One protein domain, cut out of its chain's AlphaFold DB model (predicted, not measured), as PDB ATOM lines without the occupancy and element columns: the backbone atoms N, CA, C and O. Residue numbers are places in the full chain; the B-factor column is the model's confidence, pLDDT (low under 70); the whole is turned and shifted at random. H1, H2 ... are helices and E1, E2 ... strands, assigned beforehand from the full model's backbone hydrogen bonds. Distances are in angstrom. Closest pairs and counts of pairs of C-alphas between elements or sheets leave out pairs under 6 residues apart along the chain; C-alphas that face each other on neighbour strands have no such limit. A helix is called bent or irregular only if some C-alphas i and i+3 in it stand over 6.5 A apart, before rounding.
ATOM      1  N   LYS A 353       4.440 -34.180  -1.262       79.44
ATOM      2  CA  LYS A 353       4.710 -34.187  -2.686       79.44
ATOM      3  C   LYS A 353       4.787 -35.634  -3.136       79.44
ATOM      4  O   LYS A 353       5.742 -36.347  -2.827       79.44
ATOM      5  N   CYS A 354       3.755 -36.072  -3.841       83.19
ATOM      6  CA  CYS A 354       3.645 -37.422  -4.368       83.19
ATOM      7  C   CYS A 354       3.783 -37.382  -5.887       83.19
ATOM      8  O   CYS A 354       2.995 -36.727  -6.570       83.19
ATOM      9  N   ASN A 355       4.745 -38.131  -6.422       86.06
ATOM     10  CA  ASN A 355       4.790 -38.415  -7.851       86.06
ATOM     11  C   ASN A 355       3.769 -39.509  -8.154       86.06
ATOM     12  O   ASN A 355       3.881 -40.623  -7.645       86.06
ATOM     13  N   ILE A 356       2.776 -39.184  -8.971       89.38
ATOM     14  CA  ILE A 356       1.629 -40.040  -9.256       89.38
ATOM     15  C   ILE A 356       1.350 -40.098 -10.757       89.38
ATOM     16  O   ILE A 356       1.953 -39.390 -11.566       89.38
ATOM     17  N   LEU A 357       0.382 -40.926 -11.142       85.94
ATOM     18  CA  LEU A 357      -0.199 -40.893 -12.480       85.94
ATOM     19  C   LEU A 357      -1.524 -40.123 -12.473       85.94
ATOM     20  O   LEU A 357      -2.473 -40.538 -11.814       85.94
ATOM     21  N   HIS A 358      -1.641 -39.051 -13.257       87.19
ATOM     22  CA  HIS A 358      -2.922 -38.418 -13.573       87.19
ATOM     23  C   HIS A 358      -3.411 -38.837 -14.954       87.19
ATOM     24  O   HIS A 358      -2.760 -38.558 -15.959       87.19
ATOM     25  N   ASN A 359      -4.549 -39.538 -15.021       84.88
ATOM     26  CA  ASN A 359      -5.100 -40.058 -16.284       84.88
ATOM     27  C   ASN A 359      -4.056 -40.808 -17.154       84.88
ATOM     28  O   ASN A 359      -4.102 -40.755 -18.382       84.88
ATOM     29  N   GLY A 360      -3.105 -41.497 -16.511       80.69
ATOM     30  CA  GLY A 360      -2.023 -42.243 -17.165       80.69
ATOM     31  C   GLY A 360      -0.761 -41.435 -17.506       80.69
ATOM     32  O   GLY A 360       0.199 -42.024 -17.990       80.69
ATOM     33  N   SER A 361      -0.729 -40.127 -17.243       84.69
ATOM     34  CA  SER A 361       0.458 -39.272 -17.420       84.69
ATOM     35  C   SER A 361       1.115 -38.963 -16.077       84.69
ATOM     36  O   SER A 361       0.428 -38.937 -15.061       84.69
ATOM     37  N   GLN A 362       2.427 -38.720 -16.051       87.75
ATOM     38  CA  GLN A 362       3.102 -38.309 -14.818       87.75
ATOM     39  C   GLN A 362       2.547 -36.976 -14.314       87.75
ATOM     40  O   GLN A 362       2.351 -36.030 -15.082       87.75
ATOM     41  N   ALA A 363       2.288 -36.930 -13.015       89.06
ATOM     42  CA  ALA A 363       1.823 -35.751 -12.324       89.06
ATOM     43  C   ALA A 363       2.397 -35.708 -10.911       89.06
ATOM     44  O   ALA A 363       2.800 -36.725 -10.347       89.06
ATOM     45  N   GLU A 364       2.397 -34.520 -10.341       90.31
ATOM     46  CA  GLU A 364       2.829 -34.267  -8.984       90.31
ATOM     47  C   GLU A 364       1.640 -33.762  -8.176       90.31
ATOM     48  O   GLU A 364       0.949 -32.828  -8.579       90.31
ATOM     49  N   PHE A 365       1.368 -34.417  -7.055       88.81
ATOM     50  CA  PHE A 365       0.313 -34.032  -6.132       88.81
ATOM     51  C   PHE A 365       0.951 -33.443  -4.883       88.81
ATOM     52  O   PHE A 365       1.684 -34.147  -4.190       88.81
ATOM     53  N   THR A 366       0.669 -32.172  -4.616       87.19
ATOM     54  CA  THR A 366       1.288 -31.393  -3.543       87.19
ATOM     55  C   THR A 366       0.218 -30.872  -2.597       87.19
ATOM     56  O   THR A 366      -0.777 -30.284  -3.021       87.19
ATOM     57  N   SER A 367       0.410 -31.098  -1.301       84.69
ATOM     58  CA  SER A 367      -0.451 -30.549  -0.252       84.69
ATOM     59  C   SER A 367      -0.056 -29.116   0.096       84.69
ATOM     60  O   SER A 367       1.105 -28.874   0.409       84.69
ATOM     61  N   ASN A 368      -1.026 -28.197   0.099       78.12
ATOM     62  CA  ASN A 368      -0.869 -26.849   0.658       78.12
ATOM     63  C   ASN A 368      -1.481 -26.743   2.066       78.12
ATOM     64  O   ASN A 368      -1.103 -25.879   2.854       78.12
ATOM     65  N   SER A 369      -2.480 -27.578   2.360       79.94
ATOM     66  CA  SER A 369      -3.134 -27.727   3.663       79.94
ATOM     67  C   SER A 369      -3.887 -29.062   3.711       79.94
ATOM     68  O   SER A 369      -3.927 -29.804   2.735       79.94
ATOM     69  N   ASP A 370      -4.562 -29.357   4.819       74.75
ATOM     70  CA  ASP A 370      -5.407 -30.548   4.954       74.75
ATOM     71  C   ASP A 370      -6.622 -30.571   4.003       74.75
ATOM     72  O   ASP A 370      -7.241 -31.620   3.822       74.75
ATOM     73  N   LYS A 371      -6.971 -29.441   3.375       81.44
ATOM     74  CA  LYS A 371      -8.106 -29.320   2.443       81.44
ATOM     75  C   LYS A 371      -7.736 -28.828   1.056       81.44
ATOM     76  O   LYS A 371      -8.545 -28.976   0.144       81.44
ATOM     77  N   GLU A 372      -6.570 -28.224   0.879       83.88
ATOM     78  CA  GLU A 372      -6.166 -27.614  -0.386       83.88
ATOM     79  C   GLU A 372      -4.907 -28.283  -0.923       83.88
ATOM     80  O   GLU A 372      -3.889 -28.366  -0.238       83.88
ATOM     81  N   PHE A 373      -4.988 -28.736  -2.168       88.75
ATOM     82  CA  PHE A 373      -3.946 -29.483  -2.853       88.75
ATOM     83  C   PHE A 373      -3.778 -28.945  -4.269       88.75
ATOM     84  O   PHE A 373      -4.728 -28.434  -4.865       88.75
ATOM     85  N   VAL A 374      -2.586 -29.104  -4.826       88.38
ATOM     86  CA  VAL A 374      -2.276 -28.779  -6.217       88.38
ATOM     87  C   VAL A 374      -1.875 -30.058  -6.924       88.38
ATOM     88  O   VAL A 374      -1.044 -30.821  -6.437       88.38
ATOM     89  N   LEU A 375      -2.477 -30.292  -8.083       88.88
ATOM     90  CA  LEU A 375      -2.075 -31.341  -9.002       88.88
ATOM     91  C   LEU A 375      -1.383 -30.706 -10.207       88.88
ATOM     92  O   LEU A 375      -2.034 -30.074 -11.040       88.88
ATOM     93  N   GLU A 376      -0.075 -30.891 -10.314       89.00
ATOM     94  CA  GLU A 376       0.719 -30.438 -11.448       89.00
ATOM     95  C   GLU A 376       0.870 -31.569 -12.462       89.00
ATOM     96  O   GLU A 376       1.465 -32.608 -12.193       89.00
ATOM     97  N   THR A 377       0.318 -31.379 -13.654       86.06
ATOM     98  CA  THR A 377       0.447 -32.318 -14.771       86.06
ATOM     99  C   THR A 377       1.414 -31.750 -15.793       86.06
ATOM    100  O   THR A 377       1.297 -30.577 -16.155       86.06
ATOM    101  N   GLN A 378       2.332 -32.571 -16.297       79.19
ATOM    102  CA  GLN A 378       3.223 -32.169 -17.380       79.19
ATOM    103  C   GLN A 378       2.722 -32.746 -18.703       79.19
ATOM    104  O   GLN A 378       2.606 -33.962 -18.861       79.19
ATOM    105  N   ASP A 379       2.430 -31.879 -19.667       71.44
ATOM    106  CA  ASP A 379       2.086 -32.284 -21.025       71.44
ATOM    107  C   ASP A 379       3.031 -31.649 -22.058       71.44
ATOM    108  O   ASP A 379       3.981 -30.934 -21.732       71.44
ATOM    109  N   LYS A 380       2.797 -31.936 -23.344       70.31
ATOM    110  CA  LYS A 380       3.616 -31.406 -24.449       70.31
ATOM    111  C   LYS A 380       3.547 -29.876 -24.584       70.31
ATOM    112  O   LYS A 380       4.372 -29.311 -25.296       70.31
ATOM    113  N   SER A 381       2.558 -29.228 -23.971       70.25
ATOM    114  CA  SER A 381       2.325 -27.782 -24.000       70.25
ATOM    115  C   SER A 381       2.867 -27.046 -22.770       70.25
ATOM    116  O   SER A 381       2.971 -25.821 -22.803       70.25
ATOM    117  N   GLY A 382       3.277 -27.776 -21.729       76.19
ATOM    118  CA  GLY A 382       3.916 -27.238 -20.532       76.19
ATOM    119  C   GLY A 382       3.409 -27.898 -19.250       76.19
ATOM    120  O   GLY A 382       2.759 -28.942 -19.271       76.19
ATOM    121  N   THR A 383       3.723 -27.276 -18.116       81.38
ATOM    122  CA  THR A 383       3.169 -27.667 -16.817       81.38
ATOM    123  C   THR A 383       1.818 -26.991 -16.623       81.38
ATOM    124  O   THR A 383       1.703 -25.770 -16.747       81.38
ATOM    125  N   LYS A 384       0.795 -27.777 -16.296       85.06
ATOM    126  CA  LYS A 384      -0.539 -27.300 -15.933       85.06
ATOM    127  C   LYS A 384      -0.818 -27.658 -14.478       85.06
ATOM    128  O   LYS A 384      -0.799 -28.834 -14.134       85.06
ATOM    129  N   ALA A 385      -1.116 -26.655 -13.659       85.50
ATOM    130  CA  ALA A 385      -1.542 -26.838 -12.276       85.50
ATOM    131  C   ALA A 385      -3.076 -26.865 -12.178       85.50
ATOM    132  O   ALA A 385      -3.770 -26.108 -12.864       85.50
ATOM    133  N   ILE A 386      -3.601 -27.756 -11.340       85.31
ATOM    134  CA  ILE A 386      -5.023 -27.888 -11.024       85.31
ATOM    135  C   ILE A 386      -5.175 -27.776  -9.509       85.31
ATOM    136  O   ILE A 386      -4.718 -28.655  -8.780       85.31
ATOM    137  N   ASP A 387      -5.856 -26.730  -9.049       85.19
ATOM    138  CA  ASP A 387      -6.200 -26.583  -7.636       85.19
ATOM    139  C   ASP A 387      -7.354 -27.522  -7.272       85.19
ATOM    140  O   ASP A 387      -8.406 -27.540  -7.918       85.19
ATOM    141  N   ILE A 388      -7.164 -28.292  -6.208       85.56
ATOM    142  CA  ILE A 388      -8.137 -29.237  -5.672       85.56
ATOM    143  C   ILE A 388      -8.454 -28.818  -4.241       85.56
ATOM    144  O   ILE A 388      -7.572 -28.743  -3.388       85.56
ATOM    145  N   LYS A 389      -9.736 -28.564  -3.970       84.69
ATOM    146  CA  LYS A 389     -10.224 -28.200  -2.637       84.69
ATOM    147  C   LYS A 389     -11.198 -29.243  -2.132       84.69
ATOM    148  O   LYS A 389     -12.175 -29.520  -2.818       84.69
ATOM    149  N   PHE A 390     -10.975 -29.787  -0.947       81.81
ATOM    150  CA  PHE A 390     -11.880 -30.726  -0.298       81.81
ATOM    151  C   PHE A 390     -12.764 -30.017   0.731       81.81
ATOM    152  O   PHE A 390     -12.327 -29.120   1.451       81.81
ATOM    153  N   GLN A 391     -14.032 -30.422   0.811       75.31
ATOM    154  CA  GLN A 391     -14.970 -29.886   1.803       75.31
ATOM    155  C   GLN A 391     -14.557 -30.261   3.243       75.31
ATOM    156  O   GLN A 391     -14.620 -29.444   4.172       75.31
ATOM    157  N   GLU A 392     -14.086 -31.492   3.409       72.75
ATOM    158  CA  GLU A 392     -13.568 -32.066   4.652       72.75
ATOM    159  C   GLU A 392     -12.065 -32.342   4.511       72.75
ATOM    160  O   GLU A 392     -11.595 -32.463   3.379       72.75
ATOM    161  N   PRO A 393     -11.301 -32.414   5.620       75.25
ATOM    162  CA  PRO A 393      -9.876 -32.730   5.558       75.25
ATOM    163  C   PRO A 393      -9.628 -34.024   4.777       75.25
ATOM    164  O   PRO A 393     -10.174 -35.075   5.120       75.25
ATOM    165  N   PHE A 394      -8.803 -33.953   3.737       77.06
ATOM    166  CA  PHE A 394      -8.383 -35.124   2.985       77.06
ATOM    167  C   PHE A 394      -7.330 -35.872   3.794       77.06
ATOM    168  O   PHE A 394      -6.287 -35.327   4.161       77.06
ATOM    169  N   ARG A 395      -7.619 -37.133   4.108       75.00
ATOM    170  CA  ARG A 395      -6.726 -37.992   4.880       75.00
ATOM    171  C   ARG A 395      -6.263 -39.125   3.981       75.00
ATOM    172  O   ARG A 395      -7.087 -39.845   3.425       75.00
ATOM    173  N   PHE A 396      -4.948 -39.273   3.857       76.00
ATOM    174  CA  PHE A 396      -4.377 -40.462   3.240       76.00
ATOM    175  C   PHE A 396      -4.738 -41.679   4.102       76.00
ATOM    176  O   PHE A 396      -4.590 -41.604   5.328       76.00
ATOM    177  N   PRO A 397      -5.208 -42.782   3.499       74.62
ATOM    178  CA  PRO A 397      -5.327 -44.053   4.194       74.62
ATOM    179  C   PRO A 397      -3.981 -44.432   4.817       74.62
ATOM    180  O   PRO A 397      -2.935 -44.290   4.178       74.62
ATOM    181  N   GLN A 398      -4.001 -44.881   6.072       65.88
ATOM    182  CA  GLN A 398      -2.777 -45.215   6.795       65.88
ATOM    183  C   GLN A 398      -1.981 -46.291   6.041       65.88
ATOM    184  O   GLN A 398      -2.556 -47.263   5.557       65.88
ATOM    185  N   GLU A 399      -0.660 -46.095   5.946       71.56
ATOM    186  CA  GLU A 399       0.283 -47.032   5.311       71.56
ATOM    187  C   GLU A 399      -0.034 -47.368   3.847       71.56
ATOM    188  O   GLU A 399       0.408 -48.393   3.336       71.56
ATOM    189  N   MET A 400      -0.790 -46.520   3.143       80.50
ATOM    190  CA  MET A 400      -0.988 -46.665   1.705       80.50
ATOM    191  C   MET A 400      -0.420 -45.478   0.941       80.50
ATOM    192  O   MET A 400      -0.691 -44.319   1.256       80.50
ATOM    193  N   ASP A 401       0.292 -45.781  -0.139       83.50
ATOM    194  CA  ASP A 401       0.838 -44.765  -1.029       83.50
ATOM    195  C   ASP A 401      -0.196 -44.375  -2.080       83.50
ATOM    196  O   ASP A 401      -0.773 -45.240  -2.747       83.50
ATOM    197  N   LEU A 402      -0.396 -43.072  -2.287       89.06
ATOM    198  CA  LEU A 402      -1.171 -42.575  -3.423       89.06
ATOM    199  C   LEU A 402      -0.406 -42.867  -4.721       89.06
ATOM    200  O   LEU A 402       0.706 -42.390  -4.916       89.06
ATOM    201  N   GLN A 403      -1.020 -43.632  -5.619       88.88
ATOM    202  CA  GLN A 403      -0.417 -44.063  -6.884       88.88
ATOM    203  C   GLN A 403      -0.935 -43.267  -8.077       88.88
ATOM    204  O   GLN A 403      -0.188 -42.936  -9.000       88.88
ATOM    205  N   SER A 404      -2.243 -43.000  -8.111       88.44
ATOM    206  CA  SER A 404      -2.849 -42.355  -9.270       88.44
ATOM    207  C   SER A 404      -4.106 -41.575  -8.928       88.44
ATOM    208  O   SER A 404      -4.818 -41.900  -7.980       88.44
ATOM    209  N   ILE A 405      -4.386 -40.562  -9.742       89.50
ATOM    210  CA  ILE A 405      -5.654 -39.848  -9.759       89.50
ATOM    211  C   ILE A 405      -6.233 -39.971 -11.162       89.50
ATOM    212  O   ILE A 405      -5.619 -39.571 -12.152       89.50
ATOM    213  N   ARG A 406      -7.455 -40.475 -11.277       87.81
ATOM    214  CA  ARG A 406      -8.190 -40.462 -12.544       87.81
ATOM    215  C   ARG A 406      -9.392 -39.560 -12.445       87.81
ATOM    216  O   ARG A 406     -10.099 -39.557 -11.448       87.81
ATOM    217  N   SER A 407      -9.596 -38.754 -13.475       84.50
ATOM    218  CA  SER A 407     -10.635 -37.729 -13.493       84.50
ATOM    219  C   SER A 407     -11.533 -37.933 -14.703       84.50
ATOM    220  O   SER A 407     -11.051 -37.994 -15.833       84.50
ATOM    221  N   ARG A 408     -12.844 -38.009 -14.475       80.25
ATOM    222  CA  ARG A 408     -13.857 -38.079 -15.531       80.25
ATOM    223  C   ARG A 408     -14.830 -36.924 -15.367       80.25
ATOM    224  O   ARG A 408     -15.382 -36.742 -14.292       80.25
ATOM    225  N   THR A 409     -15.064 -36.178 -16.442       79.81
ATOM    226  CA  THR A 409     -16.054 -35.093 -16.457       79.81
ATOM    227  C   THR A 409     -17.313 -35.559 -17.179       79.81
ATOM    228  O   THR A 409     -17.223 -36.080 -18.291       79.81
ATOM    229  N   ALA A 410     -18.474 -35.378 -16.556       73.56
ATOM    230  CA  ALA A 410     -19.784 -35.607 -17.159       73.56
ATOM    231  C   ALA A 410     -20.761 -34.530 -16.666       73.56
ATOM    232  O   ALA A 410     -20.877 -34.320 -15.462       73.56
ATOM    233  N   GLU A 411     -21.445 -33.840 -17.585       69.06
ATOM    234  CA  GLU A 411     -22.521 -32.878 -17.269       69.06
ATOM    235  C   GLU A 411     -22.155 -31.851 -16.172       69.06
ATOM    236  O   GLU A 411     -22.921 -31.601 -15.249       69.06
ATOM    237  N   ASN A 412     -20.959 -31.253 -16.273       68.56
ATOM    238  CA  ASN A 412     -20.378 -30.289 -15.318       68.56
ATOM    239  C   ASN A 412     -19.985 -30.845 -13.938       68.56
ATOM    240  O   ASN A 412     -19.457 -30.094 -13.120       68.56
ATOM    241  N   ASN A 413     -20.161 -32.143 -13.695       72.50
ATOM    242  CA  ASN A 413     -19.609 -32.823 -12.531       72.50
ATOM    243  C   ASN A 413     -18.286 -33.495 -12.904       72.50
ATOM    244  O   ASN A 413     -18.189 -34.201 -13.914       72.50
ATOM    245  N   VAL A 414     -17.268 -33.298 -12.072       79.19
ATOM    246  CA  VAL A 414     -15.999 -34.020 -12.196       79.19
ATOM    247  C   VAL A 414     -15.966 -35.100 -11.130       79.19
ATOM    248  O   VAL A 414     -16.134 -34.814  -9.952       79.19
ATOM    249  N   THR A 415     -15.757 -36.348 -11.530       82.00
ATOM    250  CA  THR A 415     -15.465 -37.439 -10.604       82.00
ATOM    251  C   THR A 415     -13.967 -37.675 -10.603       82.00
ATOM    252  O   THR A 415     -13.391 -37.980 -11.651       82.00
ATOM    253  N   HIS A 416     -13.356 -37.556  -9.433       86.31
ATOM    254  CA  HIS A 416     -11.972 -37.908  -9.177       86.31
ATOM    255  C   HIS A 416     -11.918 -39.247  -8.444       86.31
ATOM    256  O   HIS A 416     -12.653 -39.475  -7.485       86.31
ATOM    257  N   VAL A 417     -11.044 -40.133  -8.897       88.56
ATOM    258  CA  VAL A 417     -10.769 -41.420  -8.267       88.56
ATOM    259  C   VAL A 417      -9.315 -41.415  -7.839       88.56
ATOM    260  O   VAL A 417      -8.435 -41.298  -8.691       88.56
ATOM    261  N   TYR A 418      -9.092 -41.498  -6.533       90.00
ATOM    262  CA  TYR A 418      -7.779 -41.540  -5.906       90.00
ATOM    263  C   TYR A 418      -7.454 -42.998  -5.619       90.00
ATOM    264  O   TYR A 418      -8.184 -43.655  -4.878       90.00
ATOM    265  N   SER A 419      -6.396 -43.504  -6.243       90.00
ATOM    266  CA  SER A 419      -5.974 -44.894  -6.115       90.00
ATOM    267  C   SER A 419      -4.764 -44.992  -5.202       90.00
ATOM    268  O   SER A 419      -3.730 -44.381  -5.481       90.00
ATOM    269  N   PHE A 420      -4.879 -45.799  -4.156       88.38
ATOM    270  CA  PHE A 420      -3.838 -46.070  -3.178       88.38
ATOM    271  C   PHE A 420      -3.389 -47.530  -3.255       88.38
ATOM    272  O   PHE A 420      -4.158 -48.401  -3.671       88.38
ATOM    273  N   LYS A 421      -2.143 -47.799  -2.858       85.00
ATOM    274  CA  LYS A 421      -1.555 -49.142  -2.863       85.00
ATOM    275  C   LYS A 421      -0.786 -49.418  -1.576       85.00
ATOM    276  O   LYS A 421      -0.009 -48.579  -1.134       85.00
ATOM    277  N   ASN A 422      -0.946 -50.632  -1.054       78.50
ATOM    278  CA  ASN A 422      -0.046 -51.247  -0.078       78.50
ATOM    279  C   ASN A 422       0.047 -52.745  -0.395       78.50
ATOM    280  O   ASN A 422      -0.941 -53.474  -0.293       78.50
ATOM    281  N   GLY A 423       1.222 -53.190  -0.847       75.12
ATOM    282  CA  GLY A 423       1.446 -54.580  -1.249       75.12
ATOM    283  C   GLY A 423       0.417 -55.070  -2.289       75.12
ATOM    284  O   GLY A 423       0.313 -54.449  -3.356       75.12
ATOM    285  N   PRO A 424      -0.328 -56.162  -2.009       73.38
ATOM    286  CA  PRO A 424      -1.302 -56.761  -2.929       73.38
ATOM    287  C   PRO A 424      -2.691 -56.104  -2.894       73.38
ATOM    288  O   PRO A 424      -3.599 -56.557  -3.590       73.38
ATOM    289  N   ILE A 425      -2.893 -55.068  -2.077       78.56
ATOM    290  CA  ILE A 425      -4.181 -54.383  -1.969       78.56
ATOM    291  C   ILE A 425      -4.108 -53.051  -2.703       78.56
ATOM    292  O   ILE A 425      -3.209 -52.233  -2.477       78.56
ATOM    293  N   LEU A 426      -5.097 -52.831  -3.571       87.00
ATOM    294  CA  LEU A 426      -5.351 -51.534  -4.184       87.00
ATOM    295  C   LEU A 426      -6.694 -50.999  -3.697       87.00
ATOM    296  O   LEU A 426      -7.691 -51.722  -3.662       87.00
ATOM    297  N   LEU A 427      -6.726 -49.713  -3.379       90.00
ATOM    298  CA  LEU A 427      -7.900 -49.006  -2.885       90.00
ATOM    299  C   LEU A 427      -8.224 -47.843  -3.818       90.00
ATOM    300  O   LEU A 427      -7.359 -47.018  -4.074       90.00
ATOM    301  N   ASN A 428      -9.470 -47.726  -4.266       89.12
ATOM    302  CA  ASN A 428      -9.973 -46.521  -4.919       89.12
ATOM    303  C   ASN A 428     -10.920 -45.777  -3.979       89.12
ATOM    304  O   ASN A 428     -11.947 -46.331  -3.586       89.12
ATOM    305  N   GLU A 429     -10.644 -44.503  -3.711       87.56
ATOM    306  CA  GLU A 429     -11.606 -43.576  -3.114       87.56
ATOM    307  C   GLU A 429     -12.172 -42.620  -4.166       87.56
ATOM    308  O   GLU A 429     -11.433 -42.031  -4.962       87.56
ATOM    309  N   LYS A 430     -13.495 -42.442  -4.167       84.12
ATOM    310  CA  LYS A 430     -14.194 -41.624  -5.166       84.12
ATOM    311  C   LYS A 430     -14.687 -40.305  -4.582       84.12
ATOM    312  O   LYS A 430     -15.424 -40.271  -3.595       84.12
ATOM    313  N   TYR A 431     -14.366 -39.224  -5.277       84.88
ATOM    314  CA  TYR A 431     -14.780 -37.864  -4.965       84.88
ATOM    315  C   TYR A 431     -15.512 -37.268  -6.162       84.88
ATOM    316  O   TYR A 431     -15.181 -37.545  -7.314       84.88
ATOM    317  N   SER A 432     -16.511 -36.445  -5.891       82.44
ATOM    318  CA  SER A 432     -17.198 -35.639  -6.890       82.44
ATOM    319  C   SER A 432     -16.956 -34.171  -6.608       82.44
ATOM    320  O   SER A 432     -16.975 -33.746  -5.460       82.44
ATOM    321  N   SER A 433     -16.752 -33.397  -7.660       79.75
ATOM    322  CA  SER A 433     -16.538 -31.961  -7.582       79.75
ATOM    323  C   SER A 433     -17.609 -31.267  -8.400       79.75
ATOM    324  O   SER A 433     -17.771 -31.532  -9.594       79.75
ATOM    325  N   ASN A 434     -18.332 -30.371  -7.737       67.81
ATOM    326  CA  ASN A 434     -19.284 -29.464  -8.358       67.81
ATOM    327  C   ASN A 434     -18.928 -28.047  -7.888       67.81
ATOM    328  O   ASN A 434     -18.724 -27.829  -6.696       67.81
ATOM    329  N   MET A 435     -18.792 -27.096  -8.813       57.72
ATOM    330  CA  MET A 435     -18.505 -25.683  -8.503       57.72
ATOM    331  C   MET A 435     -17.238 -25.420  -7.651       57.72
ATOM    332  O   MET A 435     -17.229 -24.528  -6.808       57.72
ATOM    333  N   GLY A 436     -16.144 -26.157  -7.884       66.00
ATOM    334  CA  GLY A 436     -14.818 -25.823  -7.334       66.00
ATOM    335  C   GLY A 436     -14.472 -26.423  -5.965       66.00
ATOM    336  O   GLY A 436     -13.421 -26.104  -5.416       66.00
ATOM    337  N   SER A 437     -15.310 -27.301  -5.405       72.88
ATOM    338  CA  SER A 437     -14.952 -28.114  -4.233       72.88
ATOM    339  C   SER A 437     -15.336 -29.579  -4.425       72.88
ATOM    340  O   SER A 437     -16.404 -29.894  -4.950       72.88
ATOM    341  N   SER A 438     -14.438 -30.459  -4.001       78.44
ATOM    342  CA  SER A 438     -14.534 -31.913  -4.016       78.44
ATOM    343  C   SER A 438     -15.149 -32.420  -2.711       78.44
ATOM    344  O   SER A 438     -14.720 -32.056  -1.614       78.44
ATOM    345  N   PHE A 439     -16.134 -33.300  -2.824       76.81
ATOM    346  CA  PHE A 439     -16.773 -34.012  -1.722       76.81
ATOM    347  C   PHE A 439     -16.727 -35.517  -2.001       76.81
ATOM    348  O   PHE A 439     -16.746 -35.936  -3.159       76.81
ATOM    349  N   LYS A 440     -16.646 -36.353  -0.961       73.50
ATOM    350  CA  LYS A 440     -16.717 -37.811  -1.143       73.50
ATOM    351  C   LYS A 440     -18.047 -38.164  -1.822       73.50
ATOM    352  O   LYS A 440     -19.103 -37.655  -1.448       73.50
ATOM    353  N   ASN A 441     -18.019 -39.014  -2.844       64.81
ATOM    354  CA  ASN A 441     -19.222 -39.325  -3.614       64.81
ATOM    355  C   ASN A 441     -19.998 -40.496  -2.979       64.81
ATOM    356  O   ASN A 441     -19.575 -41.642  -3.091       64.81
ATOM    357  N   LEU A 442     -21.144 -40.217  -2.340       56.34
ATOM    358  CA  LEU A 442     -22.062 -41.236  -1.787       56.34
ATOM    359  C   LEU A 442     -22.968 -41.901  -2.834       56.34
ATOM    360  O   LEU A 442     -23.647 -42.876  -2.518       56.34
ATOM    361  N   PHE A 443     -23.054 -41.338  -4.039       50.31
ATOM    362  CA  PHE A 443     -24.084 -41.663  -5.027       50.31
ATOM    363  C   PHE A 443     -23.674 -42.747  -6.019       50.31
ATOM    364  O   PHE A 443     -24.423 -43.006  -6.957       50.31
ATOM    365  N   TYR A 444     -22.546 -43.431  -5.806       50.78
ATOM    366  CA  TYR A 444     -22.314 -44.707  -6.479       50.78
ATOM    367  C   TYR A 444     -23.248 -45.758  -5.862       50.78
ATOM    368  O   TYR A 444     -22.883 -46.569  -5.015       50.78
ATOM    369  N   GLY A 445     -24.516 -45.695  -6.264       49.66
ATOM    370  CA  GLY A 445     -25.443 -46.794  -6.084       49.66
ATOM    371  C   GLY A 445     -24.964 -47.978  -6.917       49.66
ATOM    372  O   GLY A 445     -24.436 -47.807  -8.016       49.66
ATOM    373  N   TYR A 446     -25.188 -49.188  -6.413       55.22
ATOM    374  CA  TYR A 446     -24.850 -50.443  -7.088       55.22
ATOM    375  C   TYR A 446     -25.348 -50.536  -8.547       55.22
ATOM    376  O   TYR A 446     -24.772 -51.272  -9.342       55.22
ATOM    377  N   GLY A 447     -26.368 -49.753  -8.924       53.88
ATOM    378  CA  GLY A 447     -26.944 -49.703 -10.271       53.88
ATOM    379  C   GLY A 447     -26.064 -49.087 -11.370       53.88
ATOM    380  O   GLY A 447     -26.250 -49.452 -12.527       53.88
ATOM    381  N   ASP A 448     -25.088 -48.233 -11.032       59.62
ATOM    382  CA  ASP A 448     -24.193 -47.573 -12.008       59.62
ATOM    383  C   ASP A 448     -22.766 -48.158 -12.008       59.62
ATOM    384  O   ASP A 448     -21.835 -47.611 -12.614       59.62
ATOM    385  N   PHE A 449     -22.563 -49.280 -11.311       76.50
ATOM    386  CA  PHE A 449     -21.273 -49.956 -11.271       76.50
ATOM    387  C   PHE A 449     -20.873 -50.478 -12.659       76.50
ATOM    388  O   PHE A 449     -21.609 -51.213 -13.318       76.50
ATOM    389  N   ASN A 450     -19.658 -50.131 -13.092       79.75
ATOM    390  CA  ASN A 450     -19.083 -50.600 -14.343       79.75
ATOM    391  C   ASN A 450     -17.698 -51.198 -14.088       79.75
ATOM    392  O   ASN A 450     -16.717 -50.475 -13.925       79.75
ATOM    393  N   ILE A 451     -17.626 -52.528 -14.130       83.19
ATOM    394  CA  ILE A 451     -16.392 -53.285 -13.891       83.19
ATOM    395  C   ILE A 451     -15.241 -52.863 -14.806       83.19
ATOM    396  O   ILE A 451     -14.101 -52.808 -14.363       83.19
ATOM    397  N   LYS A 452     -15.521 -52.520 -16.073       81.56
ATOM    398  CA  LYS A 452     -14.482 -52.091 -17.016       81.56
ATOM    399  C   LYS A 452     -13.851 -50.789 -16.538       81.56
ATOM    400  O   LYS A 452     -12.633 -50.679 -16.515       81.56
ATOM    401  N   THR A 453     -14.679 -49.839 -16.117       81.00
ATOM    402  CA  THR A 453     -14.225 -48.558 -15.578       81.00
ATOM    403  C   THR A 453     -13.431 -48.736 -14.279       81.00
ATOM    404  O   THR A 453     -12.373 -48.131 -14.143       81.00
ATOM    405  N   SER A 454     -13.865 -49.605 -13.362       83.25
ATOM    406  CA  SER A 454     -13.107 -49.893 -12.132       83.25
ATOM    407  C   SER A 454     -11.763 -50.577 -12.425       83.25
ATOM    408  O   SER A 454     -10.738 -50.169 -11.880       83.25
ATOM    409  N   CYS A 455     -11.720 -51.558 -13.335       81.88
ATOM    410  CA  CYS A 455     -10.467 -52.189 -13.776       81.88
ATOM    411  C   CYS A 455      -9.520 -51.187 -14.444       81.88
ATOM    412  O   CYS A 455      -8.322 -51.201 -14.166       81.88
ATOM    413  N   GLU A 456     -10.056 -50.297 -15.285       81.00
ATOM    414  CA  GLU A 456      -9.288 -49.188 -15.843       81.00
ATOM    415  C   GLU A 456      -8.694 -48.354 -14.709       81.00
ATOM    416  O   GLU A 456      -7.499 -48.088 -14.747       81.00
ATOM    417  N   TYR A 457      -9.469 -47.993 -13.680       81.56
ATOM    418  CA  TYR A 457      -8.977 -47.180 -12.566       81.56
ATOM    419  C   TYR A 457      -7.803 -47.797 -11.814       81.56
ATOM    420  O   TYR A 457      -6.813 -47.107 -11.587       81.56
ATOM    421  N   PHE A 458      -7.855 -49.099 -11.547       79.69
ATOM    422  CA  PHE A 458      -6.741 -49.835 -10.947       79.69
ATOM    423  C   PHE A 458      -5.566 -50.096 -11.899       79.69
ATOM    424  O   PHE A 458      -4.577 -50.703 -11.496       79.69
ATOM    425  N   ASN A 459      -5.652 -49.642 -13.152       75.06
ATOM    426  CA  ASN A 459      -4.668 -49.912 -14.196       75.06
ATOM    427  C   ASN A 459      -4.439 -51.417 -14.429       75.06
ATOM    428  O   ASN A 459      -3.317 -51.854 -14.674       75.06
ATOM    429  N   LEU A 460      -5.508 -52.207 -14.318       72.88
ATOM    430  CA  LEU A 460      -5.460 -53.657 -14.477       72.88
ATOM    431  C   LEU A 460      -5.712 -54.045 -15.931       72.88
ATOM    432  O   LEU A 460      -6.597 -53.496 -16.594       72.88
ATOM    433  N   ASP A 461      -4.960 -55.034 -16.410       66.50
ATOM    434  CA  ASP A 461      -5.130 -55.563 -17.758       66.50
ATOM    435  C   ASP A 461      -6.500 -56.237 -17.917       66.50
ATOM    436  O   ASP A 461      -6.913 -57.088 -17.129       66.50
ATOM    437  N   SER A 462      -7.203 -55.888 -18.994       54.16
ATOM    438  CA  SER A 462      -8.588 -56.316 -19.269       54.16
ATOM    439  C   SER A 462      -8.797 -57.832 -19.462       54.16
ATOM    440  O   SER A 462      -9.933 -58.276 -19.651       54.16
ATOM    441  N   GLY A 463      -7.723 -58.629 -19.428       56.72
ATOM    442  CA  GLY A 463      -7.724 -60.054 -19.763       56.72
ATOM    443  C   GLY A 463      -8.377 -60.968 -18.722       56.72
ATOM    444  O   GLY A 463      -8.895 -62.021 -19.096       56.72
ATOM    445  N   LYS A 464      -8.413 -60.579 -17.441       64.19
ATOM    446  CA  LYS A 464      -9.078 -61.345 -16.373       64.19
ATOM    447  C   LYS A 464     -10.017 -60.436 -15.589       64.19
ATOM    448  O   LYS A 464      -9.580 -59.586 -14.821       64.19
ATOM    449  N   LYS A 465     -11.322 -60.600 -15.813       81.19
ATOM    450  CA  LYS A 465     -12.345 -59.840 -15.087       81.19
ATOM    451  C   LYS A 465     -12.366 -60.300 -13.623       81.19
ATOM    452  O   LYS A 465     -12.454 -61.509 -13.415       81.19
ATOM    453  N   PRO A 466     -12.287 -59.385 -12.641       88.81
ATOM    454  CA  PRO A 466     -12.435 -59.757 -11.242       88.81
ATOM    455  C   PRO A 466     -13.852 -60.263 -10.969       88.81
ATOM    456  O   PRO A 466     -14.813 -59.778 -11.573       88.81
ATOM    457  N   ASP A 467     -13.991 -61.172 -10.007       91.12
ATOM    458  CA  ASP A 467     -15.301 -61.391  -9.398       91.12
ATOM    459  C   ASP A 467     -15.647 -60.214  -8.496       91.12
ATOM    460  O   ASP A 467     -14.774 -59.623  -7.861       91.12
ATOM    461  N   VAL A 468     -16.929 -59.879  -8.423       90.50
ATOM    462  CA  VAL A 468     -17.385 -58.669  -7.745       90.50
ATOM    463  C   VAL A 468     -18.226 -59.033  -6.533       90.50
ATOM    464  O   VAL A 468     -19.168 -59.819  -6.633       90.50
ATOM    465  N   LEU A 469     -17.885 -58.431  -5.397       90.31
ATOM    466  CA  LEU A 469     -18.610 -58.544  -4.142       90.31
ATOM    467  C   LEU A 469     -19.182 -57.172  -3.779       90.31
ATOM    468  O   LEU A 469     -18.430 -56.226  -3.548       90.31
ATOM    469  N   PHE A 470     -20.505 -57.054  -3.723       87.06
ATOM    470  CA  PHE A 470     -21.181 -55.827  -3.298       87.06
ATOM    471  C   PHE A 470     -21.561 -55.923  -1.827       87.06
ATOM    472  O   PHE A 470     -22.032 -56.972  -1.409       87.06
ATOM    473  N   LEU A 471     -21.387 -54.855  -1.041       83.62
ATOM    474  CA  LEU A 471     -21.664 -54.896   0.407       83.62
ATOM    475  C   LEU A 471     -23.078 -55.392   0.759       83.62
ATOM    476  O   LEU A 471     -23.247 -56.123   1.728       83.62
ATOM    477  N   ASP A 472     -24.090 -54.981  -0.005       79.12
ATOM    478  CA  ASP A 472     -25.499 -55.301   0.243       79.12
ATOM    479  C   ASP A 472     -25.852 -56.762  -0.063       79.12
ATOM    480  O   ASP A 472     -26.704 -57.345   0.607       79.12
ATOM    481  N   THR A 473     -25.177 -57.367  -1.040       83.56
ATOM    482  CA  THR A 473     -25.376 -58.762  -1.447       83.56
ATOM    483  C   THR A 473     -24.152 -59.638  -1.205       83.56
ATOM    484  O   THR A 473     -24.016 -60.686  -1.834       83.56
ATOM    485  N   ILE A 474     -23.265 -59.241  -0.290       86.31
ATOM    486  CA  ILE A 474     -21.893 -59.755  -0.232       86.31
ATOM    487  C   ILE A 474     -21.825 -61.270  -0.032       86.31
ATOM    488  O   ILE A 474     -21.098 -61.958  -0.746       86.31
ATOM    489  N   THR A 475     -22.649 -61.806   0.867       84.62
ATOM    490  CA  THR A 475     -22.736 -63.245   1.140       84.62
ATOM    491  C   THR A 475     -23.313 -64.013  -0.042       84.62
ATOM    492  O   THR A 475     -22.777 -65.049  -0.421       84.62
ATOM    493  N   ILE A 476     -24.362 -63.480  -0.675       81.94
ATOM    494  CA  ILE A 476     -24.992 -64.081  -1.855       81.94
ATOM    495  C   ILE A 476     -24.000 -64.108  -3.023       81.94
ATOM    496  O   ILE A 476     -23.862 -65.139  -3.684       81.94
ATOM    497  N   ASN A 477     -23.295 -62.997  -3.273       88.19
ATOM    498  CA  ASN A 477     -22.285 -62.916  -4.325       88.19
ATOM    499  C   ASN A 477     -21.170 -63.924  -4.065       88.19
ATOM    500  O   ASN A 477     -20.879 -64.721  -4.954       88.19
ATOM    501  N   ALA A 478     -20.623 -63.938  -2.846       90.25
ATOM    502  CA  ALA A 478     -19.548 -64.835  -2.446       90.25
ATOM    503  C   ALA A 478     -19.930 -66.310  -2.630       90.25
ATOM    504  O   ALA A 478     -19.204 -67.049  -3.291       90.25
ATOM    505  N   SER A 479     -21.105 -66.730  -2.151       87.31
ATOM    506  CA  SER A 479     -21.575 -68.107  -2.344       87.31
ATOM    507  C   SER A 479     -21.797 -68.457  -3.819       87.31
ATOM    508  O   SER A 479     -21.491 -69.571  -4.236       87.31
ATOM    509  N   THR A 480     -22.301 -67.520  -4.629       88.00
ATOM    510  CA  THR A 480     -22.578 -67.759  -6.060       88.00
ATOM    511  C   THR A 480     -21.302 -67.996  -6.867       88.00
ATOM    512  O   THR A 480     -21.303 -68.809  -7.789       88.00
ATOM    513  N   ILE A 481     -20.210 -67.314  -6.514       88.62
ATOM    514  CA  ILE A 481     -18.899 -67.488  -7.156       88.62
ATOM    515  C   ILE A 481     -18.047 -68.582  -6.481       88.62
ATOM    516  O   ILE A 481     -16.878 -68.749  -6.822       88.62
ATOM    517  N   GLY A 482     -18.621 -69.334  -5.534       86.31
ATOM    518  CA  GLY A 482     -17.973 -70.481  -4.896       86.31
ATOM    519  C   GLY A 482     -16.944 -70.137  -3.817       86.31
ATOM    520  O   GLY A 482     -16.060 -70.950  -3.560       86.31
ATOM    521  N   LEU A 483     -17.028 -68.954  -3.196       90.50
ATOM    522  CA  LEU A 483     -16.225 -68.629  -2.015       90.50
ATOM    523  C   LEU A 483     -16.798 -69.280  -0.755       90.50
ATOM    524  O   LEU A 483     -18.011 -69.478  -0.628       90.50
ATOM    525  N   ASP A 484     -15.913 -69.547   0.204       83.44
ATOM    526  CA  ASP A 484     -16.298 -70.072   1.508       83.44
ATOM    527  C   ASP A 484     -16.974 -68.954   2.316       83.44
ATOM    528  O   ASP A 484     -16.359 -67.922   2.589       83.44
ATOM    529  N   VAL A 485     -18.237 -69.149   2.702       85.44
ATOM    530  CA  VAL A 485     -18.996 -68.183   3.511       85.44
ATOM    531  C   VAL A 485     -19.409 -68.828   4.824       85.44
ATOM    532  O   VAL A 485     -20.200 -69.772   4.853       85.44
ATOM    533  N   TYR A 486     -18.923 -68.262   5.919       77.94
ATOM    534  CA  TYR A 486     -19.191 -68.710   7.276       77.94
ATOM    535  C   TYR A 486     -20.027 -67.665   8.006       77.94
ATOM    536  O   TYR A 486     -19.700 -66.480   8.039       77.94
ATOM    537  N   HIS A 487     -21.127 -68.107   8.603       75.06
ATOM    538  CA  HIS A 487     -22.018 -67.249   9.379       75.06
ATOM    539  C   HIS A 487     -21.756 -67.456  10.871       75.06
ATOM    540  O   HIS A 487     -21.781 -68.597  11.331       75.06
ATOM    541  N   TYR A 488     -21.522 -66.367  11.601       68.38
ATOM    542  CA  TYR A 488     -21.264 -66.348  13.039       68.38
ATOM    543  C   TYR A 488     -22.133 -65.270  13.715       68.38
ATOM    544  O   TYR A 488     -21.663 -64.165  13.983       68.38
ATOM    545  N   ASN A 489     -23.410 -65.556  13.981       68.12
ATOM    546  CA  ASN A 489     -24.367 -64.613  14.579       68.12
ATOM    547  C   ASN A 489     -24.390 -63.244  13.848       68.12
ATOM    548  O   ASN A 489     -24.862 -63.165  12.716       68.12
ATOM    549  N   ALA A 490     -23.848 -62.179  14.455       65.75
ATOM    550  CA  ALA A 490     -23.767 -60.839  13.861       65.75
ATOM    551  C   ALA A 490     -22.664 -60.683  12.791       65.75
ATOM    552  O   ALA A 490     -22.565 -59.629  12.157       65.75
ATOM    553  N   PHE A 491     -21.834 -61.711  12.600       72.50
ATOM    554  CA  PHE A 491     -20.661 -61.689  11.737       72.50
ATOM    555  C   PHE A 491     -20.814 -62.633  10.548       72.50
ATOM    556  O   PHE A 491     -21.373 -63.727  10.645       72.50
ATOM    557  N   GLN A 492     -20.260 -62.219   9.417       81.50
ATOM    558  CA  GLN A 492     -20.128 -63.034   8.216       81.50
ATOM    559  C   GLN A 492     -18.655 -63.042   7.831       81.50
ATOM    560  O   GLN A 492     -18.062 -61.980   7.677       81.50
ATOM    561  N   VAL A 493     -18.061 -64.221   7.692       82.50
ATOM    562  CA  VAL A 493     -16.662 -64.389   7.285       82.50
ATOM    563  C   VAL A 493     -16.645 -64.980   5.887       82.50
ATOM    564  O   VAL A 493     -17.260 -66.015   5.635       82.50
ATOM    565  N   ILE A 494     -15.955 -64.313   4.972       90.00
ATOM    566  CA  ILE A 494     -15.807 -64.717   3.579       90.00
ATOM    567  C   ILE A 494     -14.336 -65.044   3.353       90.00
ATOM    568  O   ILE A 494     -13.487 -64.154   3.382       90.00
ATOM    569  N   GLY A 495     -14.053 -66.325   3.130       88.38
ATOM    570  CA  GLY A 495     -12.716 -66.816   2.823       88.38
ATOM    571  C   GLY A 495     -12.435 -66.735   1.327       88.38
ATOM    572  O   GLY A 495     -13.092 -67.396   0.519       88.38
ATOM    573  N   ILE A 496     -11.426 -65.956   0.955       90.62
ATOM    574  CA  ILE A 496     -10.972 -65.753  -0.421       90.62
ATOM    575  C   ILE A 496      -9.607 -66.423  -0.569       90.62
ATOM    576  O   ILE A 496      -8.556 -65.831  -0.340       90.62
ATOM    577  N   LYS A 497      -9.620 -67.706  -0.931       87.75
ATOM    578  CA  LYS A 497      -8.400 -68.476  -1.217       87.75
ATOM    579  C   LYS A 497      -7.745 -68.016  -2.523       87.75
ATOM    580  O   LYS A 497      -8.427 -67.498  -3.408       87.75
ATOM    581  N   LYS A 498      -6.439 -68.298  -2.655       89.12
ATOM    582  CA  LYS A 498      -5.684 -68.127  -3.909       89.12
ATOM    583  C   LYS A 498      -6.446 -68.778  -5.068       89.12
ATOM    584  O   LYS A 498      -6.912 -69.914  -4.941       89.12
ATOM    585  N   ARG A 499      -6.598 -68.056  -6.178       88.06
ATOM    586  CA  ARG A 499      -7.474 -68.439  -7.297       88.06
ATOM    587  C   ARG A 499      -7.051 -67.766  -8.604       88.06
ATOM    588  O   ARG A 499      -6.176 -66.912  -8.618       88.06
ATOM    589  N   ASP A 500      -7.678 -68.142  -9.716       86.94
ATOM    590  CA  ASP A 500      -7.273 -67.657 -11.047       86.94
ATOM    591  C   ASP A 500      -7.763 -66.244 -11.387       86.94
ATOM    592  O   ASP A 500      -7.268 -65.649 -12.356       86.94
ATOM    593  N   VAL A 501      -8.739 -65.734 -10.629       88.50
ATOM    594  CA  VAL A 501      -9.395 -64.439 -10.840       88.50
ATOM    595  C   VAL A 501      -9.336 -63.579  -9.573       88.50
ATOM    596  O   VAL A 501      -9.613 -64.067  -8.480       88.50
ATOM    597  N   PRO A 502      -8.988 -62.291  -9.679       89.69
ATOM    598  CA  PRO A 502      -8.979 -61.408  -8.517       89.69
ATOM    599  C   PRO A 502     -10.403 -61.115  -8.032       89.69
ATOM    600  O   PRO A 502     -11.376 -61.389  -8.738       89.69
ATOM    601  N   THR A 503     -10.549 -60.541  -6.837       91.44
ATOM    602  CA  THR A 503     -11.860 -60.062  -6.352       91.44
ATOM    603  C   THR A 503     -11.868 -58.564  -6.137       91.44
ATOM    604  O   THR A 503     -10.915 -57.978  -5.639       91.44
ATOM    605  N   LEU A 504     -12.981 -57.952  -6.515       91.38
ATOM    606  CA  LEU A 504     -13.260 -56.546  -6.328       91.38
ATOM    607  C   LEU A 504     -14.388 -56.396  -5.307       91.38
ATOM    608  O   LEU A 504     -15.536 -56.747  -5.582       91.38
ATOM    609  N   LEU A 505     -14.056 -55.866  -4.136       90.56
ATOM    610  CA  LEU A 505     -15.028 -55.464  -3.129       90.56
ATOM    611  C   LEU A 505     -15.522 -54.050  -3.449       90.56
ATOM    612  O   LEU A 505     -14.732 -53.111  -3.534       90.56
ATOM    613  N   VAL A 506     -16.833 -53.898  -3.620       87.44
ATOM    614  CA  VAL A 506     -17.471 -52.636  -4.005       87.44
ATOM    615  C   VAL A 506     -18.333 -52.117  -2.859       87.44
ATOM    616  O   VAL A 506     -19.368 -52.691  -2.498       87.44
ATOM    617  N   LEU A 507     -17.905 -50.984  -2.315       83.56
ATOM    618  CA  LEU A 507     -18.594 -50.186  -1.306       83.56
ATOM    619  C   LEU A 507     -19.066 -48.864  -1.960       83.56
ATOM    620  O   LEU A 507     -18.553 -48.487  -3.015       83.56
ATOM    621  N   PRO A 508     -20.026 -48.123  -1.371       77.06
ATOM    622  CA  PRO A 508     -20.610 -46.927  -1.993       77.06
ATOM    623  C   PRO A 508     -19.612 -45.890  -2.535       77.06
ATOM    624  O   PRO A 508     -19.785 -45.385  -3.639       77.06
ATOM    625  N   ASN A 509     -18.553 -45.570  -1.791       76.44
ATOM    626  CA  ASN A 509     -17.540 -44.575  -2.176       76.44
ATOM    627  C   ASN A 509     -16.117 -45.156  -2.253       76.44
ATOM    628  O   ASN A 509     -15.165 -44.405  -2.476       76.44
ATOM    629  N   VAL A 510     -15.983 -46.469  -2.048       85.62
ATOM    630  CA  VAL A 510     -14.710 -47.184  -1.953       85.62
ATOM    631  C   VAL A 510     -14.765 -48.456  -2.788       85.62
ATOM    632  O   VAL A 510     -15.726 -49.215  -2.708       85.62
ATOM    633  N   GLU A 511     -13.715 -48.726  -3.553       88.62
ATOM    634  CA  GLU A 511     -13.504 -50.033  -4.178       88.62
ATOM    635  C   GLU A 511     -12.173 -50.604  -3.701       88.62
ATOM    636  O   GLU A 511     -11.184 -49.875  -3.638       88.62
ATOM    637  N   ILE A 512     -12.139 -51.896  -3.386       89.94
ATOM    638  CA  ILE A 512     -10.926 -52.579  -2.932       89.94
ATOM    639  C   ILE A 512     -10.669 -53.759  -3.850       89.94
ATOM    640  O   ILE A 512     -11.500 -54.660  -3.971       89.94
ATOM    641  N   PHE A 513      -9.522 -53.743  -4.511       90.50
ATOM    642  CA  PHE A 513      -9.061 -54.846  -5.330       90.50
ATOM    643  C   PHE A 513      -8.166 -55.764  -4.500       90.50
ATOM    644  O   PHE A 513      -7.193 -55.311  -3.892       90.50
ATOM    645  N   LEU A 514      -8.514 -57.046  -4.499       89.88
ATOM    646  CA  LEU A 514      -7.826 -58.118  -3.795       89.88
ATOM    647  C   LEU A 514      -7.152 -59.028  -4.821       89.88
ATOM    648  O   LEU A 514      -7.834 -59.623  -5.668       89.88
ATOM    649  N   ASP A 515      -5.823 -59.125  -4.742       86.25
ATOM    650  CA  ASP A 515      -5.033 -59.957  -5.647       86.25
ATOM    651  C   ASP A 515      -5.433 -61.439  -5.547       86.25
ATOM    652  O   ASP A 515      -5.689 -61.968  -4.465       86.25
ATOM    653  N   ALA A 516      -5.476 -62.114  -6.691       88.50
ATOM    654  CA  ALA A 516      -5.811 -63.525  -6.797       88.50
ATOM    655  C   ALA A 516      -4.679 -64.448  -6.307       88.50
ATOM    656  O   ALA A 516      -4.937 -65.611  -5.984       88.50
ATOM    657  N   THR A 517      -3.433 -63.955  -6.264       87.00
ATOM    658  CA  THR A 517      -2.271 -64.727  -5.802       87.00
ATOM    659  C   THR A 517      -2.211 -64.859  -4.295       87.00
ATOM    660  O   THR A 517      -1.480 -65.724  -3.822       87.00
ATOM    661  N   GLU A 518      -2.984 -64.071  -3.546       87.88
ATOM    662  CA  GLU A 518      -2.991 -64.088  -2.084       87.88
ATOM    663  C   GLU A 518      -4.268 -64.668  -1.485       87.88
ATOM    664  O   GLU A 518      -5.283 -64.862  -2.154       87.88
ATOM    665  N   THR A 519      -4.174 -65.031  -0.204       86.88
ATOM    666  CA  THR A 519      -5.339 -65.430   0.588       86.88
ATOM    667  C   THR A 519      -5.826 -64.238   1.386       86.88
ATOM    668  O   THR A 519      -5.040 -63.617   2.103       86.88
ATOM    669  N   HIS A 520      -7.128 -63.984   1.299       88.06
ATOM    670  CA  HIS A 520      -7.804 -62.934   2.043       88.06
ATOM    671  C   HIS A 520      -8.942 -63.523   2.865       88.06
ATOM    672  O   HIS A 520      -9.658 -64.396   2.382       88.06
ATOM    673  N   ASP A 521      -9.150 -63.002   4.064       85.38
ATOM    674  CA  ASP A 521     -10.338 -63.261   4.868       85.38
ATOM    675  C   ASP A 521     -11.049 -61.927   5.107       85.38
ATOM    676  O   ASP A 521     -10.464 -60.974   5.621       85.38
ATOM    677  N   LEU A 522     -12.316 -61.848   4.711       88.12
ATOM    678  CA  LEU A 522     -13.145 -60.665   4.906       88.12
ATOM    679  C   LEU A 522     -14.200 -60.952   5.967       88.12
ATOM    680  O   LEU A 522     -15.068 -61.799   5.768       88.12
ATOM    681  N   VAL A 523     -14.166 -60.209   7.065       82.00
ATOM    682  CA  VAL A 523     -15.179 -60.266   8.115       82.00
ATOM    683  C   VAL A 523     -16.084 -59.051   8.028       82.00
ATOM    684  O   VAL A 523     -15.626 -57.916   8.110       82.00
ATOM    685  N   VAL A 524     -17.381 -59.291   7.889       81.75
ATOM    686  CA  VAL A 524     -18.429 -58.275   7.834       81.75
ATOM    687  C   VAL A 524     -19.209 -58.302   9.141       81.75
ATOM    688  O   VAL A 524     -19.700 -59.353   9.552       81.75
ATOM    689  N   CYS A 525     -19.352 -57.144   9.777       74.69
ATOM    690  CA  CYS A 525     -20.178 -56.945  10.961       74.69
ATOM    691  C   CYS A 525     -21.183 -55.821  10.707       74.69
ATOM    692  O   CYS A 525     -20.802 -54.674  10.460       74.69
ATOM    693  N   ASN A 526     -22.473 -56.143  10.811       67.19
ATOM    694  CA  ASN A 526     -23.549 -55.160  10.739       67.19
ATOM    695  C   ASN A 526     -24.031 -54.836  12.156       67.19
ATOM    696  O   ASN A 526     -24.650 -55.673  12.810       67.19
ATOM    697  N   SER A 527     -23.778 -53.612  12.628       57.88
ATOM    698  CA  SER A 527     -24.231 -53.135  13.940       57.88
ATOM    699  C   SER A 527     -25.154 -51.927  13.776       57.88
ATOM    700  O   SER A 527     -24.719 -50.785  13.599       57.88
ATOM    701  N   GLY A 528     -26.466 -52.178  13.797       62.81
ATOM    702  CA  GLY A 528     -27.479 -51.144  13.587       62.81
ATOM    703  C   GLY A 528     -27.354 -50.484  12.208       62.81
ATOM    704  O   GLY A 528     -27.561 -51.132  11.188       62.81
ATOM    705  N   ASN A 529     -27.023 -49.188  12.181       55.41
ATOM    706  CA  ASN A 529     -26.815 -48.421  10.943       55.41
ATOM    707  C   ASN A 529     -25.349 -48.394  10.471       55.41
ATOM    708  O   ASN A 529     -25.052 -47.738   9.471       55.41
ATOM    709  N   ASN A 530     -24.442 -49.052  11.197       61.50
ATOM    710  CA  ASN A 530     -23.018 -49.076  10.895       61.50
ATOM    711  C   ASN A 530     -22.615 -50.431  10.318       61.50
ATOM    712  O   ASN A 530     -23.079 -51.478  10.776       61.50
ATOM    713  N   VAL A 531     -21.731 -50.389   9.325       69.75
ATOM    714  CA  VAL A 531     -21.116 -51.578   8.741       69.75
ATOM    715  C   VAL A 531     -19.618 -51.478   8.950       69.75
ATOM    716  O   VAL A 531     -18.999 -50.478   8.577       69.75
ATOM    717  N   HIS A 532     -19.060 -52.516   9.559       73.19
ATOM    718  CA  HIS A 532     -17.634 -52.660   9.802       73.19
ATOM    719  C   HIS A 532     -17.123 -53.869   9.036       73.19
ATOM    720  O   HIS A 532     -17.763 -54.920   9.006       73.19
ATOM    721  N   LEU A 533     -15.979 -53.691   8.397       79.56
ATOM    722  CA  LEU A 533     -15.329 -54.692   7.578       79.56
ATOM    723  C   LEU A 533     -13.894 -54.830   8.081       79.56
ATOM    724  O   LEU A 533     -13.166 -53.843   8.147       79.56
ATOM    725  N   SER A 534     -13.496 -56.046   8.423       80.12
ATOM    726  CA  SER A 534     -12.104 -56.392   8.688       80.12
ATOM    727  C   SER A 534     -11.609 -57.244   7.534       80.12
ATOM    728  O   SER A 534     -12.155 -58.314   7.284       80.12
ATOM    729  N   LEU A 535     -10.605 -56.763   6.814       82.56
ATOM    730  CA  LEU A 535      -9.952 -57.491   5.739       82.56
ATOM    731  C   LEU A 535      -8.576 -57.931   6.221       82.56
ATOM    732  O   LEU A 535      -7.730 -57.100   6.525       82.56
ATOM    733  N   THR A 536      -8.342 -59.230   6.233       81.81
ATOM    734  CA  THR A 536      -7.041 -59.818   6.525       81.81
ATOM    735  C   THR A 536      -6.453 -60.345   5.226       81.81
ATOM    736  O   THR A 536      -7.134 -61.085   4.524       81.81
ATOM    737  N   THR A 537      -5.207 -60.007   4.897       82.25
ATOM    738  CA  THR A 537      -4.473 -60.617   3.776       82.25
ATOM    739  C   THR A 537      -3.189 -61.247   4.287       82.25
ATOM    740  O   THR A 537      -2.491 -60.658   5.110       82.25
ATOM    741  N   SER A 538      -2.856 -62.430   3.778       76.38
ATOM    742  CA  SER A 538      -1.549 -63.049   4.008       76.38
ATOM    743  C   SER A 538      -0.653 -62.803   2.800       76.38
ATOM    744  O   SER A 538      -1.059 -63.105   1.679       76.38
ATOM    745  N   VAL A 539       0.531 -62.235   3.026       72.12
ATOM    746  CA  VAL A 539       1.529 -61.915   1.995       72.12
ATOM    747  C   VAL A 539       2.860 -62.489   2.446       72.12
ATOM    748  O   VAL A 539       3.366 -62.091   3.489       72.12
ATOM    749  N   ASP A 540       3.402 -63.456   1.707       67.81
ATOM    750  CA  ASP A 540       4.699 -64.086   2.011       67.81
ATOM    751  C   ASP A 540       4.856 -64.570   3.471       67.81
ATOM    752  O   ASP A 540       5.949 -64.588   4.031       67.81
ATOM    753  N   GLY A 541       3.749 -64.989   4.094       62.09
ATOM    754  CA  GLY A 541       3.707 -65.459   5.483       62.09
ATOM    755  C   GLY A 541       3.415 -64.379   6.529       62.09
ATOM    756  O   GLY A 541       3.066 -64.737   7.646       62.09
ATOM    757  N   GLN A 542       3.464 -63.093   6.172       65.50
ATOM    758  CA  GLN A 542       3.029 -61.993   7.040       65.50
ATOM    759  C   GLN A 542       1.524 -61.768   6.919       65.50
ATOM    760  O   GLN A 542       0.956 -61.885   5.828       65.50
ATOM    761  N   ILE A 543       0.871 -61.429   8.030       67.56
ATOM    762  CA  ILE A 543      -0.565 -61.165   8.059       67.56
ATOM    763  C   ILE A 543      -0.797 -59.665   8.241       67.56
ATOM    764  O   ILE A 543      -0.370 -59.068   9.224       67.56
ATOM    765  N   LYS A 544      -1.518 -59.061   7.293       68.56
ATOM    766  CA  LYS A 544      -1.919 -57.653   7.352       68.56
ATOM    767  C   LYS A 544      -3.415 -57.523   7.563       68.56
ATOM    768  O   LYS A 544      -4.198 -58.106   6.810       68.56
ATOM    769  N   HIS A 545      -3.802 -56.707   8.534       67.88
ATOM    770  CA  HIS A 545      -5.192 -56.440   8.881       67.88
ATOM    771  C   HIS A 545      -5.579 -55.020   8.493       67.88
ATOM    772  O   HIS A 545      -4.938 -54.065   8.909       67.88
ATOM    773  N   TYR A 546      -6.663 -54.883   7.740       73.81
ATOM    774  CA  TYR A 546      -7.226 -53.619   7.294       73.81
ATOM    775  C   TYR A 546      -8.613 -53.468   7.880       73.81
ATOM    776  O   TYR A 546      -9.504 -54.288   7.643       73.81
ATOM    777  N   LEU A 547      -8.815 -52.379   8.603       69.94
ATOM    778  CA  LEU A 547     -10.111 -52.054   9.160       69.94
ATOM    779  C   LEU A 547     -10.796 -51.006   8.287       69.94
ATOM    780  O   LEU A 547     -10.320 -49.878   8.159       69.94
ATOM    781  N   ILE A 548     -11.938 -51.364   7.712       75.75
ATOM    782  CA  ILE A 548     -12.752 -50.492   6.871       75.75
ATOM    783  C   ILE A 548     -14.066 -50.224   7.605       75.75
ATOM    784  O   ILE A 548     -14.824 -51.137   7.935       75.75
ATOM    785  N   ALA A 549     -14.354 -48.957   7.874       68.81
ATOM    786  CA  ALA A 549     -15.535 -48.564   8.634       68.81
ATOM    787  C   ALA A 549     -16.219 -47.356   8.004       68.81
ATOM    788  O   ALA A 549     -15.605 -46.590   7.256       68.81
ATOM    789  N   ASN A 550     -17.498 -47.177   8.335       68.38
ATOM    790  CA  ASN A 550     -18.199 -45.953   8.004       68.38
ATOM    791  C   ASN A 550     -17.721 -44.787   8.891       68.38
ATOM    792  O   ASN A 550     -17.576 -44.927  10.104       68.38
ATOM    793  N   GLU A 551     -17.480 -43.617   8.302       58.88
ATOM    794  CA  GLU A 551     -17.100 -42.423   9.056       58.88
ATOM    795  C   GLU A 551     -18.312 -41.917   9.847       58.88
ATOM    796  O   GLU A 551     -19.376 -41.618   9.301       58.88
ATOM    797  N   THR A 552     -18.181 -41.888  11.173       46.16
ATOM    798  CA  THR A 552     -19.260 -41.530  12.090       46.16
ATOM    799  C   THR A 552     -19.621 -40.058  11.942       46.16
ATOM    800  O   THR A 552     -18.997 -39.208  12.564       46.16
ATOM    801  N   THR A 553     -20.632 -39.758  11.122       43.78
ATOM    802  CA  THR A 553     -21.679 -38.734  11.329       43.78
ATOM    803  C   THR A 553     -22.530 -38.604  10.059       43.78
ATOM    804  O   THR A 553     -22.197 -37.903   9.121       43.78
ATOM    805  N   ARG A 554     -23.697 -39.261  10.036       40.25
ATOM    806  CA  ARG A 554     -24.795 -39.044   9.059       40.25
ATOM    807  C   ARG A 554     -24.512 -39.305   7.569       40.25
ATOM    808  O   ARG A 554     -25.452 -39.220   6.780       40.25
ATOM    809  N   THR A 555     -23.311 -39.715   7.181       47.50
ATOM    810  CA  THR A 555     -22.952 -40.032   5.791       47.50
ATOM    811  C   THR A 555     -22.319 -41.421   5.687       47.50
ATOM    812  O   THR A 555     -21.461 -41.781   6.483       47.50
ATOM    813  N   LYS A 556     -22.748 -42.233   4.709       53.50
ATOM    814  CA  LYS A 556     -22.251 -43.607   4.468       53.50
ATOM    815  C   LYS A 556     -20.877 -43.618   3.770       53.50
ATOM    816  O   LYS A 556     -20.707 -44.316   2.775       53.50
ATOM    817  N   TYR A 557     -19.927 -42.809   4.235       65.06
ATOM    818  CA  TYR A 557     -18.567 -42.813   3.698       65.06
ATOM    819  C   TYR A 557     -17.785 -43.961   4.312       65.06
ATOM    820  O   TYR A 557     -17.638 -44.005   5.525       65.06
ATOM    821  N   PHE A 558     -17.279 -44.866   3.490       69.44
ATOM    822  CA  PHE A 558     -16.284 -45.855   3.871       69.44
ATOM    823  C   PHE A 558     -14.881 -45.287   3.665       69.44
ATOM    824  O   PHE A 558     -14.659 -44.463   2.774       69.44
ATOM    825  N   GLY A 559     -13.949 -45.743   4.490       67.25
ATOM    826  CA  GLY A 559     -12.516 -45.508   4.353       67.25
ATOM    827  C   GLY A 559     -11.749 -46.547   5.166       67.25
ATOM    828  O   GLY A 559     -12.321 -47.172   6.066       67.25
ATOM    829  N   ILE A 560     -10.471 -46.743   4.846       65.69
ATOM    830  CA  ILE A 560      -9.576 -47.568   5.665       65.69
ATOM    831  C   ILE A 560      -9.139 -46.729   6.863       65.69
ATOM    832  O   ILE A 560      -8.607 -45.633   6.694       65.69
ATOM    833  N   LYS A 561      -9.411 -47.229   8.069       63.16
ATOM    834  CA  LYS A 561      -9.093 -46.544   9.324       63.16
ATOM    835  C   LYS A 561      -7.712 -46.915   9.845       63.16
ATOM    836  O   LYS A 561      -6.967 -45.998  10.151       63.16
ATOM    837  N   ASN A 562      -7.373 -48.204   9.879       56.97
ATOM    838  CA  ASN A 562      -6.096 -48.702  10.394       56.97
ATOM    839  C   ASN A 562      -5.567 -49.853   9.528       56.97
ATOM    840  O   ASN A 562      -6.361 -50.633   8.984       56.97
ATOM    841  N   VAL A 563      -4.239 -49.967   9.478       51.66
ATOM    842  CA  VAL A 563      -3.504 -51.160   9.047       51.66
ATOM    843  C   VAL A 563      -2.740 -51.685  10.264       51.66
ATOM    844  O   VAL A 563      -2.155 -50.897  11.005       51.66
ATOM    845  N   VAL A 564      -2.824 -52.986  10.535       53.38
ATOM    846  CA  VAL A 564      -2.073 -53.642  11.612       53.38
ATOM    847  C   VAL A 564      -1.309 -54.810  11.007       53.38
ATOM    848  O   VAL A 564      -1.925 -55.767  10.532       53.38
ATOM    849  N   ASP A 565       0.018 -54.721  11.026       45.75
ATOM    850  CA  ASP A 565       0.889 -55.862  10.768       45.75
ATOM    851  C   ASP A 565       0.877 -56.755  12.021       45.75
ATOM    852  O   ASP A 565       1.097 -56.276  13.138       45.75
ATOM    853  N   MET A 566       0.541 -58.034  11.850       37.31
ATOM    854  CA  MET A 566       0.668 -59.044  12.901       37.31
ATOM    855  C   MET A 566       1.835 -59.967  12.545       37.31
ATOM    856  O   MET A 566       1.859 -60.530  11.446       37.31
ATOM    857  N   ASP A 567       2.799 -60.047  13.467       35.06
ATOM    858  CA  ASP A 567       4.009 -60.878  13.373       35.06
ATOM    859  C   ASP A 567       3.711 -62.383  13.435       35.06
ATOM    860  O   ASP A 567       2.821 -62.788  14.227       35.06
TER     861      ASP A 567
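What this domain is: This is residues 353 to 567 of the 567 residues of an uncharacterized protein of Theileria equi strain WA (UniProt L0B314). A long, strongly twisted sheet of eleven strands bends along the domain, and a smaller sheet of six strands covers one end of it as a partial sandwich. The meander E1 to E4 reaches away at the other end, its strand E4 coming back near E8 at one tip; H1 sits where the large sheet curls round it, and H2 packs on both sheets at the sandwich's end. The printed part has 215 residues with two named helices and seventeen strands, in the order E1 to E8, H1, E9, H2, E10 to E17, and is mostly strand. The large sheet is branched and mixed; the small one runs E10, E11, E14, E15, E16, E17, antiparallel throughout. The whole is compact, with a radius of gyration of the C-alphas of 17.5 A and spans of 55 by 37 by 37 A.

How they stand to each other: In the branched sheet E7, residues 425 to 434, has E6, residues 413 to 422, on one side; E8, residues 437 to 440, and E13, residues 510 to 514, are on the other side, beside 431 to 433 and 425 to 429. N 416 and O 431 are 2.8 A apart across E6 and E7, N 432 and O 439 2.8 A across E7 and E8, and N 428 and O 511 2.8 A across E7 and E13. E13 has E7 on one side and E12, residues 503 to 506, on the other side, antiparallel to E13 with N 505 and O 512 at 2.8 A; E12 has E13 on one side and E9, residues 467 to 470, on the other side, parallel to E12 with N 506 and O 469 at 2.8 A. E6 has E7 on one side and E5, residues 401 to 410, on the other side, antiparallel to E6 with N 406 and O 417 at 2.9 A; E5 has E6 on one side and E1, residues 353 to 358, on the other side, parallel to E5 with N 405 and O 357 at 2.8 A. E2, residues 361 to 367, E3, residues 372 to 379, and E4, residues 382 to 389, complete with E1 a meander, each strand the antiparallel neighbour of the one before; N 375 and O 386 are 2.9 A apart across E3 and E4. E5 to E8 form another meander. The closest C-alphas of E4 and E8 are those of Lys 389 and Ser 437, 5.0 A apart. The second sheet joins E10, residues 484 to 488, E11, residues 491 to 496, and the meander of E14, residues 519 to 527, E15, residues 530 to 539, E16, residues 542 to 550, and E17, residues 558 to 566; N 494 and O 522 are 2.8 A apart across E11 and E14. The two sheets form a sandwich, two sheets face to face, 11.2 A centre to centre where they face each other; the closest C-alphas of E13 and E17 are those of Val 510 and Phe 558, 6.2 A apart. H1, residues 451 to 457, and H2, residues 471 to 480, are on opposite faces of the branched sheet. The closest C-alphas of H1 and E5 are those of Arg 406 and Tyr 457, 6.8 A apart. H2 forms two layers, a helix on one face of a sheet, with the second sheet: its height is 9.3 A, and it lies over E11, slantwise at 53 degrees on the local plane. H2 is irregular, C-alphas 472 and 475 being 8.5 A apart. Every O i to N i+4 pair is within hydrogen-bond range in H1, and 4 of 6 in H2.

Where its parts are: E1 begins at C-alpha 353, (4.710, -34.187, -2.686). E6 spans 29.6 A, E7 29.8 A and E15 29.1 A from first to last C-alpha. H2 spans 14.4 A from C-alpha 471 at (-21.664, -54.896, 0.407). E17 ends at C-alpha 566, (0.668, -59.044, 12.901).

The domain as a whole: The C-alphas of Ser 381 and Asn 489, the two farthest apart, are 59.6 A apart. The printed part has no cut, and the link E4 to E5, 11 residues, is long. Mean pLDDT of the printed part is 77.3; 53 residues are under 70, among them 441 to 448 and 549 to 567.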